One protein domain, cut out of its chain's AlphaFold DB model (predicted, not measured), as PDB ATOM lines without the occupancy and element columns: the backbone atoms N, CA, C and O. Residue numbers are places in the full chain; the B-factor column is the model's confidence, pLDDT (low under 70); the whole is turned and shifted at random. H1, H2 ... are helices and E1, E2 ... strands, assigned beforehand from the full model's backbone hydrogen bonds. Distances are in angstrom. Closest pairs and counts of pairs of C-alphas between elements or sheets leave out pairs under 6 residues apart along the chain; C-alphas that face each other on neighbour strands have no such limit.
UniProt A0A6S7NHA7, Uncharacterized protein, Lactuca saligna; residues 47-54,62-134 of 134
ATOM      1  N   LEU A  47     132.139 103.934 111.563       48.34
ATOM      2  CA  LEU A  47     133.234 102.955 111.635       48.34
ATOM      3  C   LEU A  47     133.760 102.853 113.069       48.34
ATOM      4  O   LEU A  47     134.211 103.839 113.656       48.34
ATOM      5  N   ILE A  48     133.757 101.632 113.597       51.06
ATOM      6  CA  ILE A  48     134.324 101.295 114.902       51.06
ATOM      7  C   ILE A  48     135.610 100.501 114.667       51.06
ATOM      8  O   ILE A  48     135.570  99.416 114.086       51.06
ATOM      9  N   ILE A  49     136.749 101.032 115.118       55.00
ATOM     10  CA  ILE A  49     138.046 100.349 115.026       55.00
ATOM     11  C   ILE A  49     138.435  99.872 116.424       55.00
ATOM     12  O   ILE A  49     138.704 100.682 117.310       55.00
ATOM     13  N   GLY A  50     138.475  98.550 116.599       52.56
ATOM     14  CA  GLY A  50     139.039  97.905 117.781       52.56
ATOM     15  C   GLY A  50     140.564  97.981 117.758       52.56
ATOM     16  O   GLY A  50     141.170  97.346 116.895       52.56
ATOM     17  N   LEU A  51     141.189  98.743 118.657       52.03
ATOM     18  CA  LEU A  51     142.652  98.803 118.778       52.03
ATOM     19  C   LEU A  51     143.071  98.262 120.145       52.03
ATOM     20  O   LEU A  51     143.158  99.020 121.103       52.03
ATOM     21  N   ASP A  52     143.372  96.964 120.206       46.25
ATOM     22  CA  ASP A  52     144.084  96.370 121.341       46.25
ATOM     23  C   ASP A  52     145.547  96.822 121.242       46.25
ATOM     24  O   ASP A  52     146.355  96.277 120.480       46.25
ATOM     25  N   THR A  53     145.864  97.922 121.921       44.22
ATOM     26  CA  THR A  53     147.245  98.369 122.085       44.22
ATOM     27  C   THR A  53     147.594  98.268 123.553       44.22
ATOM     28  O   THR A  53     147.187  99.103 124.359       44.22
ATOM     29  N   GLU A  54     148.381  97.244 123.887       44.41
ATOM     30  CA  GLU A  54     149.070  97.124 125.167       44.41
ATOM     31  C   GLU A  54     149.667  98.498 125.518       44.41
ATOM     32  O   GLU A  54     150.504  99.039 124.787       44.41
ATOM     33  N   HIS A  62     150.264 115.042 119.762       44.16
ATOM     34  CA  HIS A  62     148.907 115.576 119.994       44.16
ATOM     35  C   HIS A  62     148.448 115.391 121.447       44.16
ATOM     36  O   HIS A  62     148.532 114.299 122.004       44.16
ATOM     37  N   ASN A  63     147.954 116.466 122.076       42.12
ATOM     38  CA  ASN A  63     147.416 116.416 123.438       42.12
ATOM     39  C   ASN A  63     146.139 115.565 123.460       42.12
ATOM     40  O   ASN A  63     145.101 115.997 122.960       42.12
ATOM     41  N   ILE A  64     146.216 114.373 124.055       50.50
ATOM     42  CA  ILE A  64     145.058 113.501 124.269       50.50
ATOM     43  C   ILE A  64     144.386 113.885 125.589       50.50
ATOM     44  O   ILE A  64     145.010 113.860 126.652       50.50
ATOM     45  N   PHE A  65     143.098 114.211 125.531       56.97
ATOM     46  CA  PHE A  65     142.276 114.469 126.708       56.97
ATOM     47  C   PHE A  65     141.594 113.176 127.153       56.97
ATOM     48  O   PHE A  65     140.706 112.669 126.467       56.97
ATOM     49  N   ASN A  66     142.004 112.660 128.313       59.69
ATOM     50  CA  ASN A  66     141.468 111.433 128.897       59.69
ATOM     51  C   ASN A  66     140.499 111.756 130.039       59.69
ATOM     52  O   ASN A  66     140.863 112.462 130.979       59.69
ATOM     53  N   ALA A  67     139.295 111.190 129.993       69.81
ATOM     54  CA  ALA A  67     138.353 111.190 131.108       69.81
ATOM     55  C   ALA A  67     138.139 109.751 131.595       69.81
ATOM     56  O   ALA A  67     137.822 108.877 130.795       69.81
ATOM     57  N   ALA A  68     138.290 109.500 132.896       75.12
ATOM     58  CA  ALA A  68     137.957 108.215 133.507       75.12
ATOM     59  C   ALA A  68     136.716 108.368 134.388       75.12
ATOM     60  O   ALA A  68     136.656 109.269 135.225       75.12
ATOM     61  N   THR A  69     135.722 107.499 134.211       73.69
ATOM     62  CA  THR A  69     134.472 107.566 134.975       73.69
ATOM     63  C   THR A  69     133.880 106.185 135.229       73.69
ATOM     64  O   THR A  69     134.122 105.235 134.491       73.69
ATOM     65  N   LYS A  70     133.052 106.094 136.267       82.31
ATOM     66  CA  LYS A  70     132.129 104.978 136.524       82.31
ATOM     67  C   LYS A  70     130.660 105.406 136.436       82.31
ATOM     68  O   LYS A  70     129.781 104.583 136.660       82.31
ATOM     69  N   ASP A  71     130.403 106.691 136.191       86.06
ATOM     70  CA  ASP A  71     129.064 107.278 136.142       86.06
ATOM     71  C   ASP A  71     128.480 107.150 134.723       86.06
ATOM     72  O   ASP A  71     128.990 107.808 133.810       86.06
ATOM     73  N   PRO A  72     127.416 106.349 134.522       80.12
ATOM     74  CA  PRO A  72     126.786 106.173 133.215       80.12
ATOM     75  C   PRO A  72     126.241 107.477 132.628       80.12
ATOM     76  O   PRO A  72     126.283 107.662 131.417       80.12
ATOM     77  N   HIS A  73     125.785 108.423 133.458       83.81
ATOM     78  CA  HIS A  73     125.228 109.681 132.959       83.81
ATOM     79  C   HIS A  73     126.307 110.573 132.329       83.81
ATOM     80  O   HIS A  73     126.085 111.215 131.296       83.81
ATOM     81  N   TYR A  74     127.505 110.565 132.917       82.50
ATOM     82  CA  TYR A  74     128.667 111.216 132.323       82.50
ATOM     83  C   TYR A  74     129.028 110.579 130.978       82.50
ATOM     84  O   TYR A  74     129.334 111.302 130.035       82.50
ATOM     85  N   VAL A  75     128.959 109.246 130.872       78.56
ATOM     86  CA  VAL A  75     129.220 108.517 129.618       78.56
ATOM     87  C   VAL A  75     128.234 108.940 128.531       78.56
ATOM     88  O   VAL A  75     128.674 109.359 127.464       78.56
ATOM     89  N   THR A  76     126.924 108.921 128.808       83.06
ATOM     90  CA  THR A  76     125.895 109.367 127.852       83.06
ATOM     91  C   THR A  76     126.148 110.806 127.404       83.06
ATOM     92  O   THR A  76     126.172 111.089 126.212       83.06
ATOM     93  N   THR A  77     126.424 111.706 128.352       83.50
ATOM     94  CA  THR A  77     126.701 113.120 128.058       83.50
ATOM     95  C   THR A  77     127.957 113.292 127.201       83.50
ATOM     96  O   THR A  77     127.988 114.132 126.304       83.50
ATOM     97  N   TRP A  78     129.008 112.520 127.482       83.75
ATOM     98  CA  TRP A  78     130.256 112.549 126.724       83.75
ATOM     99  C   TRP A  78     130.044 112.073 125.285       83.75
ATOM    100  O   TRP A  78     130.530 112.726 124.364       83.75
ATOM    101  N   ILE A  79     129.277 110.993 125.091       79.56
ATOM    102  CA  ILE A  79     128.934 110.465 123.763       79.56
ATOM    103  C   ILE A  79     128.127 111.501 122.980       79.56
ATOM    104  O   ILE A  79     128.540 111.855 121.882       79.56
ATOM    105  N   SER A  80     127.046 112.042 123.557       79.62
ATOM    106  CA  SER A  80     126.187 113.028 122.884       79.62
ATOM    107  C   SER A  80     126.967 114.266 122.433       79.62
ATOM    108  O   SER A  80     126.892 114.652 121.270       79.62
ATOM    109  N   LYS A  81     127.811 114.831 123.305       75.62
ATOM    110  CA  LYS A  81     128.686 115.959 122.938       75.62
ATOM    111  C   LYS A  81     129.704 115.578 121.867       75.62
ATOM    112  O   LYS A  81     129.972 116.346 120.952       75.62
ATOM    113  N   GLY A  82     130.274 114.379 121.978       67.94
ATOM    114  CA  GLY A  82     131.217 113.842 121.004       67.94
ATOM    115  C   GLY A  82     130.614 113.719 119.607       67.94
ATOM    116  O   GLY A  82     131.311 113.992 118.636       67.94
ATOM    117  N   THR A  83     129.335 113.352 119.518       66.25
ATOM    118  CA  THR A  83     128.592 113.232 118.258       66.25
ATOM    119  C   THR A  83     128.079 114.567 117.718       66.25
ATOM    120  O   THR A  83     128.001 114.720 116.508       66.25
ATOM    121  N   GLU A  84     127.764 115.538 118.582       66.75
ATOM    122  CA  GLU A  84     127.306 116.882 118.182       66.75
ATOM    123  C   GLU A  84     128.436 117.743 117.591       66.75
ATOM    124  O   GLU A  84     128.212 118.506 116.655       66.75
ATOM    125  N   ASP A  85     129.663 117.604 118.110       60.38
ATOM    126  CA  ASP A  85     130.832 118.383 117.668       60.38
ATOM    127  C   ASP A  85     131.357 117.971 116.275       60.38
ATOM    128  O   ASP A  85     132.255 118.617 115.726       60.38
ATOM    129  N   ILE A  86     130.859 116.866 115.713       61.41
ATOM    130  CA  ILE A  86     131.386 116.262 114.486       61.41
ATOM    131  C   ILE A  86     130.355 116.455 113.391       61.41
ATOM    132  O   ILE A  86     129.393 115.702 113.283       61.41
ATOM    133  N   ASN A  87     130.582 117.491 112.579       54.94
ATOM    134  CA  ASN A  87     129.818 117.728 111.363       54.94
ATOM    135  C   ASN A  87     129.820 116.439 110.533       54.94
ATOM    136  O   ASN A  87     130.887 115.941 110.159       54.94
ATOM    137  N   GLU A  88     128.614 115.915 110.318       58.66
ATOM    138  CA  GLU A  88     128.250 114.792 109.459       58.66
ATOM    139  C   GLU A  88     129.225 114.757 108.274       58.66
ATOM    140  O   GLU A  88     129.393 115.744 107.568       58.66
ATOM    141  N   HIS A  89     130.088 113.753 108.142       52.97
ATOM    142  CA  HIS A  89     129.743 112.600 107.320       52.97
ATOM    143  C   HIS A  89     130.548 111.331 107.639       52.97
ATOM    144  O   HIS A  89     130.205 110.294 107.091       52.97
ATOM    145  N   HIS A  90     131.551 111.349 108.531       57.88
ATOM    146  CA  HIS A  90     132.319 110.138 108.879       57.88
ATOM    147  C   HIS A  90     132.848 110.178 110.323       57.88
ATOM    148  O   HIS A  90     133.933 110.700 110.586       57.88
ATOM    149  N   LEU A  91     132.094 109.611 111.270       66.38
ATOM    150  CA  LEU A  91     132.554 109.444 112.648       66.38
ATOM    151  C   LEU A  91     133.352 108.141 112.784       66.38
ATOM    152  O   LEU A  91     132.799 107.048 112.647       66.38
ATOM    153  N   ILE A  92     134.645 108.266 113.091       67.12
ATOM    154  CA  ILE A  92     135.498 107.136 113.472       67.12
ATOM    155  C   ILE A  92     135.634 107.125 114.993       67.12
ATOM    156  O   ILE A  92     136.058 108.118 115.588       67.12
ATOM    157  N   ILE A  93     135.300 105.989 115.606       72.12
ATOM    158  CA  ILE A  93     135.444 105.763 117.047       72.12
ATOM    159  C   ILE A  93     136.465 104.646 117.265       72.12
ATOM    160  O   ILE A  93     136.285 103.523 116.790       72.12
ATOM    161  N   GLY A  94     137.533 104.950 118.000       73.56
ATOM    162  CA  GLY A  94     138.402 103.932 118.579       73.56
ATOM    163  C   GLY A  94     137.677 103.254 119.736       73.56
ATOM    164  O   GLY A  94     137.185 103.943 120.628       73.56
ATOM    165  N   LEU A  95     137.593 101.930 119.713       80.44
ATOM    166  CA  LEU A  95     136.935 101.123 120.735       80.44
ATOM    167  C   LEU A  95     137.949 100.154 121.330       80.44
ATOM    168  O   LEU A  95     138.669  99.490 120.592       80.44
ATOM    169  N   ASP A  96     137.973 100.029 122.647       80.06
ATOM    170  CA  ASP A  96     138.705  98.947 123.299       80.06
ATOM    171  C   ASP A  96     137.984  98.479 124.567       80.06
ATOM    172  O   ASP A  96     137.169  99.208 125.142       80.06
ATOM    173  N   THR A  97     138.232  97.241 124.990       77.88
ATOM    174  CA  THR A  97     137.627  96.671 126.199       77.88
ATOM    175  C   THR A  97     138.629  95.856 126.993       77.88
ATOM    176  O   THR A  97     139.216  94.913 126.467       77.88
ATOM    177  N   GLU A  98     138.690  96.112 128.299       81.69
ATOM    178  CA  GLU A  98     139.481  95.318 129.237       81.69
ATOM    179  C   GLU A  98     138.581  94.485 130.138       81.69
ATOM    180  O   GLU A  98     137.522  94.925 130.601       81.69
ATOM    181  N   TRP A  99     139.017  93.265 130.430       83.44
ATOM    182  CA  TRP A  99     138.216  92.262 131.123       83.44
ATOM    183  C   TRP A  99     138.742  92.034 132.538       83.44
ATOM    184  O   TRP A  99     139.946  91.905 132.757       83.44
ATOM    185  N   ARG A 100     137.849  91.870 133.522       81.56
ATOM    186  CA  ARG A 100     138.258  91.318 134.820       81.56
ATOM    187  C   ARG A 100     138.441  89.813 134.672       81.56
ATOM    188  O   ARG A 100     137.453  89.084 134.552       81.56
ATOM    189  N   ALA A 101     139.691  89.362 134.755       75.81
ATOM    190  CA  ALA A 101     140.032  87.947 134.723       75.81
ATOM    191  C   ALA A 101     139.277  87.163 135.811       75.81
ATOM    192  O   ALA A 101     139.300  87.510 136.997       75.81
ATOM    193  N   SER A 102     138.613  86.088 135.400       77.19
ATOM    194  CA  SER A 102     138.008  85.110 136.290       77.19
ATOM    195  C   SER A 102     138.931  83.905 136.419       77.19
ATOM    196  O   SER A 102     139.130  83.145 135.477       77.19
ATOM    197  N   PHE A 103     139.486  83.697 137.612       78.69
ATOM    198  CA  PHE A 103     140.353  82.545 137.900       78.69
ATOM    199  C   PHE A 103     139.567  81.275 138.266       78.69
ATOM    200  O   PHE A 103     140.148  80.246 138.608       78.69
ATOM    201  N   ARG A 104     138.229  81.327 138.212       79.56
ATOM    202  CA  ARG A 104     137.363  80.165 138.431       79.56
ATOM    203  C   ARG A 104     137.176  79.409 137.118       79.56
ATOM    204  O   ARG A 104     136.824  80.011 136.107       79.56
ATOM    205  N   ARG A 105     137.339  78.080 137.138       69.44
ATOM    206  CA  ARG A 105     136.991  77.227 135.985       69.44
ATOM    207  C   ARG A 105     135.525  77.444 135.603       69.44
ATOM    208  O   ARG A 105     134.652  77.301 136.453       69.44
ATOM    209  N   GLY A 106     135.285  77.789 134.338       71.12
ATOM    210  CA  GLY A 106     133.950  78.087 133.809       71.12
ATOM    211  C   GLY A 106     133.383  79.448 134.225       71.12
ATOM    212  O   GLY A 106     132.207  79.702 133.996       71.12
ATOM    213  N   GLY A 107     134.178  80.315 134.858       68.44
ATOM    214  CA  GLY A 107     133.745  81.665 135.192       68.44
ATOM    215  C   GLY A 107     133.785  82.590 133.977       68.44
ATOM    216  O   GLY A 107     134.758  82.593 133.228       68.44
ATOM    217  N   GLU A 108     132.752  83.411 133.819       74.69
ATOM    218  CA  GLU A 108     132.718  84.450 132.790       74.69
ATOM    219  C   GLU A 108     133.661  85.605 133.145       74.69
ATOM    220  O   GLU A 108     133.656  86.119 134.272       74.69
ATOM    221  N   ASN A 109     134.456  86.036 132.167       77.44
ATOM    222  CA  ASN A 109     135.217  87.275 132.251       77.44
ATOM    223  C   ASN A 109     134.254  88.426 131.964       77.44
ATOM    224  O   ASN A 109     133.722  88.532 130.862       77.44
ATOM    225  N   ARG A 110     134.006  89.282 132.958       76.75
ATOM    226  CA  ARG A 110     133.171  90.472 132.756       76.75
ATOM    227  C   ARG A 110     134.024  91.600 132.206       76.75
ATOM    228  O   ARG A 110     135.128  91.813 132.707       76.75
ATOM    229  N   ILE A 111     133.482  92.346 131.250       78.94
ATOM    230  CA  ILE A 111     134.066  93.617 130.817       78.94
ATOM    231  C   ILE A 111     134.162  94.524 132.043       78.94
ATOM    232  O   ILE A 111     133.168  94.735 132.747       78.94
ATOM    233  N   ALA A 112     135.369  94.999 132.320       79.94
ATOM    234  CA  ALA A 112     135.676  95.861 133.446       79.94
ATOM    235  C   ALA A 112     135.933  97.309 133.043       79.94
ATOM    236  O   ALA A 112     135.659  98.212 133.839       79.94
ATOM    237  N   ILE A 113     136.443  97.505 131.828       82.62
ATOM    238  CA  ILE A 113     136.688  98.810 131.236       82.62
ATOM    239  C   ILE A 113     136.205  98.783 129.788       82.62
ATOM    240  O   ILE A 113     136.442  97.818 129.066       82.62
ATOM    241  N   LEU A 114     135.544  99.860 129.384       83.00
ATOM    242  CA  LEU A 114     135.253 100.218 128.005       83.00
ATOM    243  C   LEU A 114     136.013 101.509 127.690       83.00
ATOM    244  O   LEU A 114     135.916 102.475 128.445       83.00
ATOM    245  N   GLN A 115     136.753 101.540 126.593       81.94
ATOM    246  CA  GLN A 115     137.474 102.716 126.125       81.94
ATOM    247  C   GLN A 115     136.873 103.178 124.804       81.94
ATOM    248  O   GLN A 115     136.673 102.374 123.896       81.94
ATOM    249  N   LEU A 116     136.578 104.471 124.709       81.00
ATOM    250  CA  LEU A 116     136.062 105.114 123.503       81.00
ATOM    251  C   LEU A 116     136.946 106.306 123.172       81.00
ATOM    252  O   LEU A 116     137.131 107.168 124.021       81.00
ATOM    253  N   CYS A 117     137.464 106.395 121.955       73.56
ATOM    254  CA  CYS A 117     138.286 107.513 121.507       73.56
ATOM    255  C   CYS A 117     137.691 108.143 120.250       73.56
ATOM    256  O   CYS A 117     137.439 107.460 119.263       73.56
ATOM    257  N   VAL A 118     137.499 109.459 120.279       73.12
ATOM    258  CA  VAL A 118     137.026 110.261 119.150       73.12
ATOM    259  C   VAL A 118     138.016 111.403 118.931       73.12
ATOM    260  O   VAL A 118     138.127 112.318 119.756       73.12
ATOM    261  N   GLY A 119     138.778 111.342 117.835       69.06
ATOM    262  CA  GLY A 119     139.915 112.238 117.609       69.06
ATOM    263  C   GLY A 119     140.933 112.142 118.753       69.06
ATOM    264  O   GLY A 119     141.440 111.064 119.046       69.06
ATOM    265  N   HIS A 120     141.200 113.262 119.432       65.31
ATOM    266  CA  HIS A 120     142.112 113.333 120.586       65.31
ATOM    267  C   HIS A 120     141.405 113.240 121.951       65.31
ATOM    268  O   HIS A 120     142.007 113.547 122.979       65.31
ATOM    269  N   ARG A 121     140.118 112.882 121.993       65.31
ATOM    270  CA  ARG A 121     139.356 112.743 123.243       65.31
ATOM    271  C   ARG A 121     139.079 111.274 123.498       65.31
ATOM    272  O   ARG A 121     138.441 110.638 122.667       65.31
ATOM    273  N   CYS A 122     139.495 110.767 124.650       76.69
ATOM    274  CA  CYS A 122     139.230 109.394 125.051       76.69
ATOM    275  C   CYS A 122     138.460 109.336 126.373       76.69
ATOM    276  O   CYS A 122     138.757 110.051 127.334       76.69
ATOM    277  N   LEU A 123     137.474 108.450 126.420       77.88
ATOM    278  CA  LEU A 123     136.702 108.086 127.592       77.88
ATOM    279  C   LEU A 123     137.110 106.687 128.039       77.88
ATOM    280  O   LEU A 123     137.089 105.751 127.248       77.88
ATOM    281  N   ILE A 124     137.430 106.545 129.318       82.25
ATOM    282  CA  ILE A 124     137.665 105.276 129.999       82.25
ATOM    283  C   ILE A 124     136.491 105.061 130.954       82.25
ATOM    284  O   ILE A 124     136.401 105.689 132.011       82.25
ATOM    285  N   PHE A 125     135.570 104.182 130.581       83.38
ATOM    286  CA  PHE A 125     134.404 103.840 131.378       83.38
ATOM    287  C   PHE A 125     134.651 102.552 132.169       83.38
ATOM    288  O   PHE A 125     134.783 101.472 131.603       83.38
ATOM    289  N   GLN A 126     134.701 102.653 133.497       82.38
ATOM    290  CA  GLN A 126     134.883 101.525 134.415       82.38
ATOM    291  C   GLN A 126     133.555 100.793 134.647       82.38
ATOM    292  O   GLN A 126     132.927 100.912 135.703       82.38
ATOM    293  N   THR A 127     133.136 100.018 133.653       83.19
ATOM    294  CA  THR A 127     131.852  99.302 133.600       83.19
ATOM    295  C   THR A 127     131.600  98.418 134.825       83.19
ATOM    296  O   THR A 127     130.462  98.255 135.252       83.19
ATOM    297  N   ILE A 128     132.651  97.880 135.452       85.75
ATOM    298  CA  ILE A 128     132.531  97.021 136.643       85.75
ATOM    299  C   ILE A 128     132.088  97.753 137.912       85.75
ATOM    300  O   ILE A 128     131.638  97.125 138.870       85.75
ATOM    301  N   HIS A 129     132.262  99.070 137.935       86.06
ATOM    302  CA  HIS A 129     131.875  99.936 139.043       86.06
ATOM    303  C   HIS A 129     130.635 100.770 138.716       86.06
ATOM    304  O   HIS A 129     130.183 101.539 139.568       86.06
ATOM    305  N   ALA A 130     130.102 100.623 137.505       82.31
ATOM    306  CA  ALA A 130     128.904 101.300 137.065       82.31
ATOM    307  C   ALA A 130     127.646 100.570 137.570       82.31
ATOM    308  O   ALA A 130     127.616  99.337 137.600       82.31
ATOM    309  N   PRO A 131     126.590 101.305 137.956       83.69
ATOM    310  CA  PRO A 131     125.324 100.704 138.368       83.69
ATOM    311  C   PRO A 131     124.557 100.065 137.197       83.69
ATOM    312  O   PRO A 131     123.739  99.178 137.428       83.69
ATOM    313  N   TYR A 132     124.807 100.509 135.961       84.06
ATOM    314  CA  TYR A 132     124.234  99.978 134.722       84.06
ATOM    315  C   TYR A 132     125.091 100.398 133.515       84.06
ATOM    316  O   TYR A 132     125.923 101.302 133.626       84.06
ATOM    317  N   MET A 133     124.889  99.736 132.375       77.69
ATOM    318  CA  MET A 133     125.388 100.209 131.081       77.69
ATOM    319  C   MET A 133     124.385 101.222 130.512       77.69
ATOM    320  O   MET A 133     123.199 100.879 130.477       77.69
ATOM    321  N   PRO A 134     124.823 102.441 130.153       72.94
ATOM    322  CA  PRO A 134     123.959 103.470 129.580       72.94
ATOM    323  C   PRO A 134     123.460 103.116 128.177       72.94
ATOM    324  O   PRO A 134     124.117 102.292 127.499       72.94
TER     325      PRO A 134
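Overview. This is residues 47 to 54 and 62 to 134 of the 134 residues of an uncharacterized protein of Lactuca saligna (UniProt A0A6S7NHA7). One twisted sheet of five strands has a single helix, H1, over one face, and its long hairpin, E3 and E4, makes the longest axis, with the turn at Arg 105 at one end. The printed part has 81 residues, in the order E1, E2, H1, E3, E4, E5; the mixed sheet runs E1, E3, E4, E5, E2, and the class is mixed, helices and strands. The whole is only just loose, close to compact, with a radius of gyration of the C-alphas of 14.1 A, and elongated, spanning 48 by 26 by 23 A.

Arrangement. E1, residues 47 to 50, is an edge strand parallel to E3, residues 91 to 100, with N 49 and O 93 3.0 A apart. E2, residues 65 to 69, the other edge strand, is parallel to E5, residues 121 to 125, with N 124 and O 67 at 2.8 A. H1, residues 72 to 84, is on the sheet in two layers, helix on one face, at a height over the sheet of 9.4 A. It is over E5 and E4, residues 110 to 118, and runs along the strands, 24 degrees from E4 on the local plane. The closest C-alphas of H1 and E5 are those of Val 75 and Phe 125, 7.2 A apart. In H1 every O i to N i+4 pair is within hydrogen-bond range. E2, H1 and E3 form a split strand-helix-strand unit, E4 and E5 between its strands, with a right-handed crossover. E3, E4 and E5 form a meander of antiparallel neighbours in two hairpins; N 96 and O 115 are 3.0 A apart, N 116 and O 123 2.9 A.

Along the chain. E1 begins at C-alpha 47 (133.234, 102.955, 111.635). H1 is 18.5 A long, E3 29.2 A and E4 24.3 A; E2 is 13.3 A and E5, ending at C-alpha 125 (134.404, 103.840, 131.378), 13.0 A.

Size, cuts and confidence. The C-alphas farthest apart, of Asn 87 and Arg 105, are 47.9 A apart. Residues 55 to 61 are not printed, and C-alphas 54 and 62 are 19.2 A apart across this cut. Of the links printed whole, none is long. Mean pLDDT of the printed part is 71.6; residues 47 to 54, 62 to 67 and 82 to 92 are among those under 70.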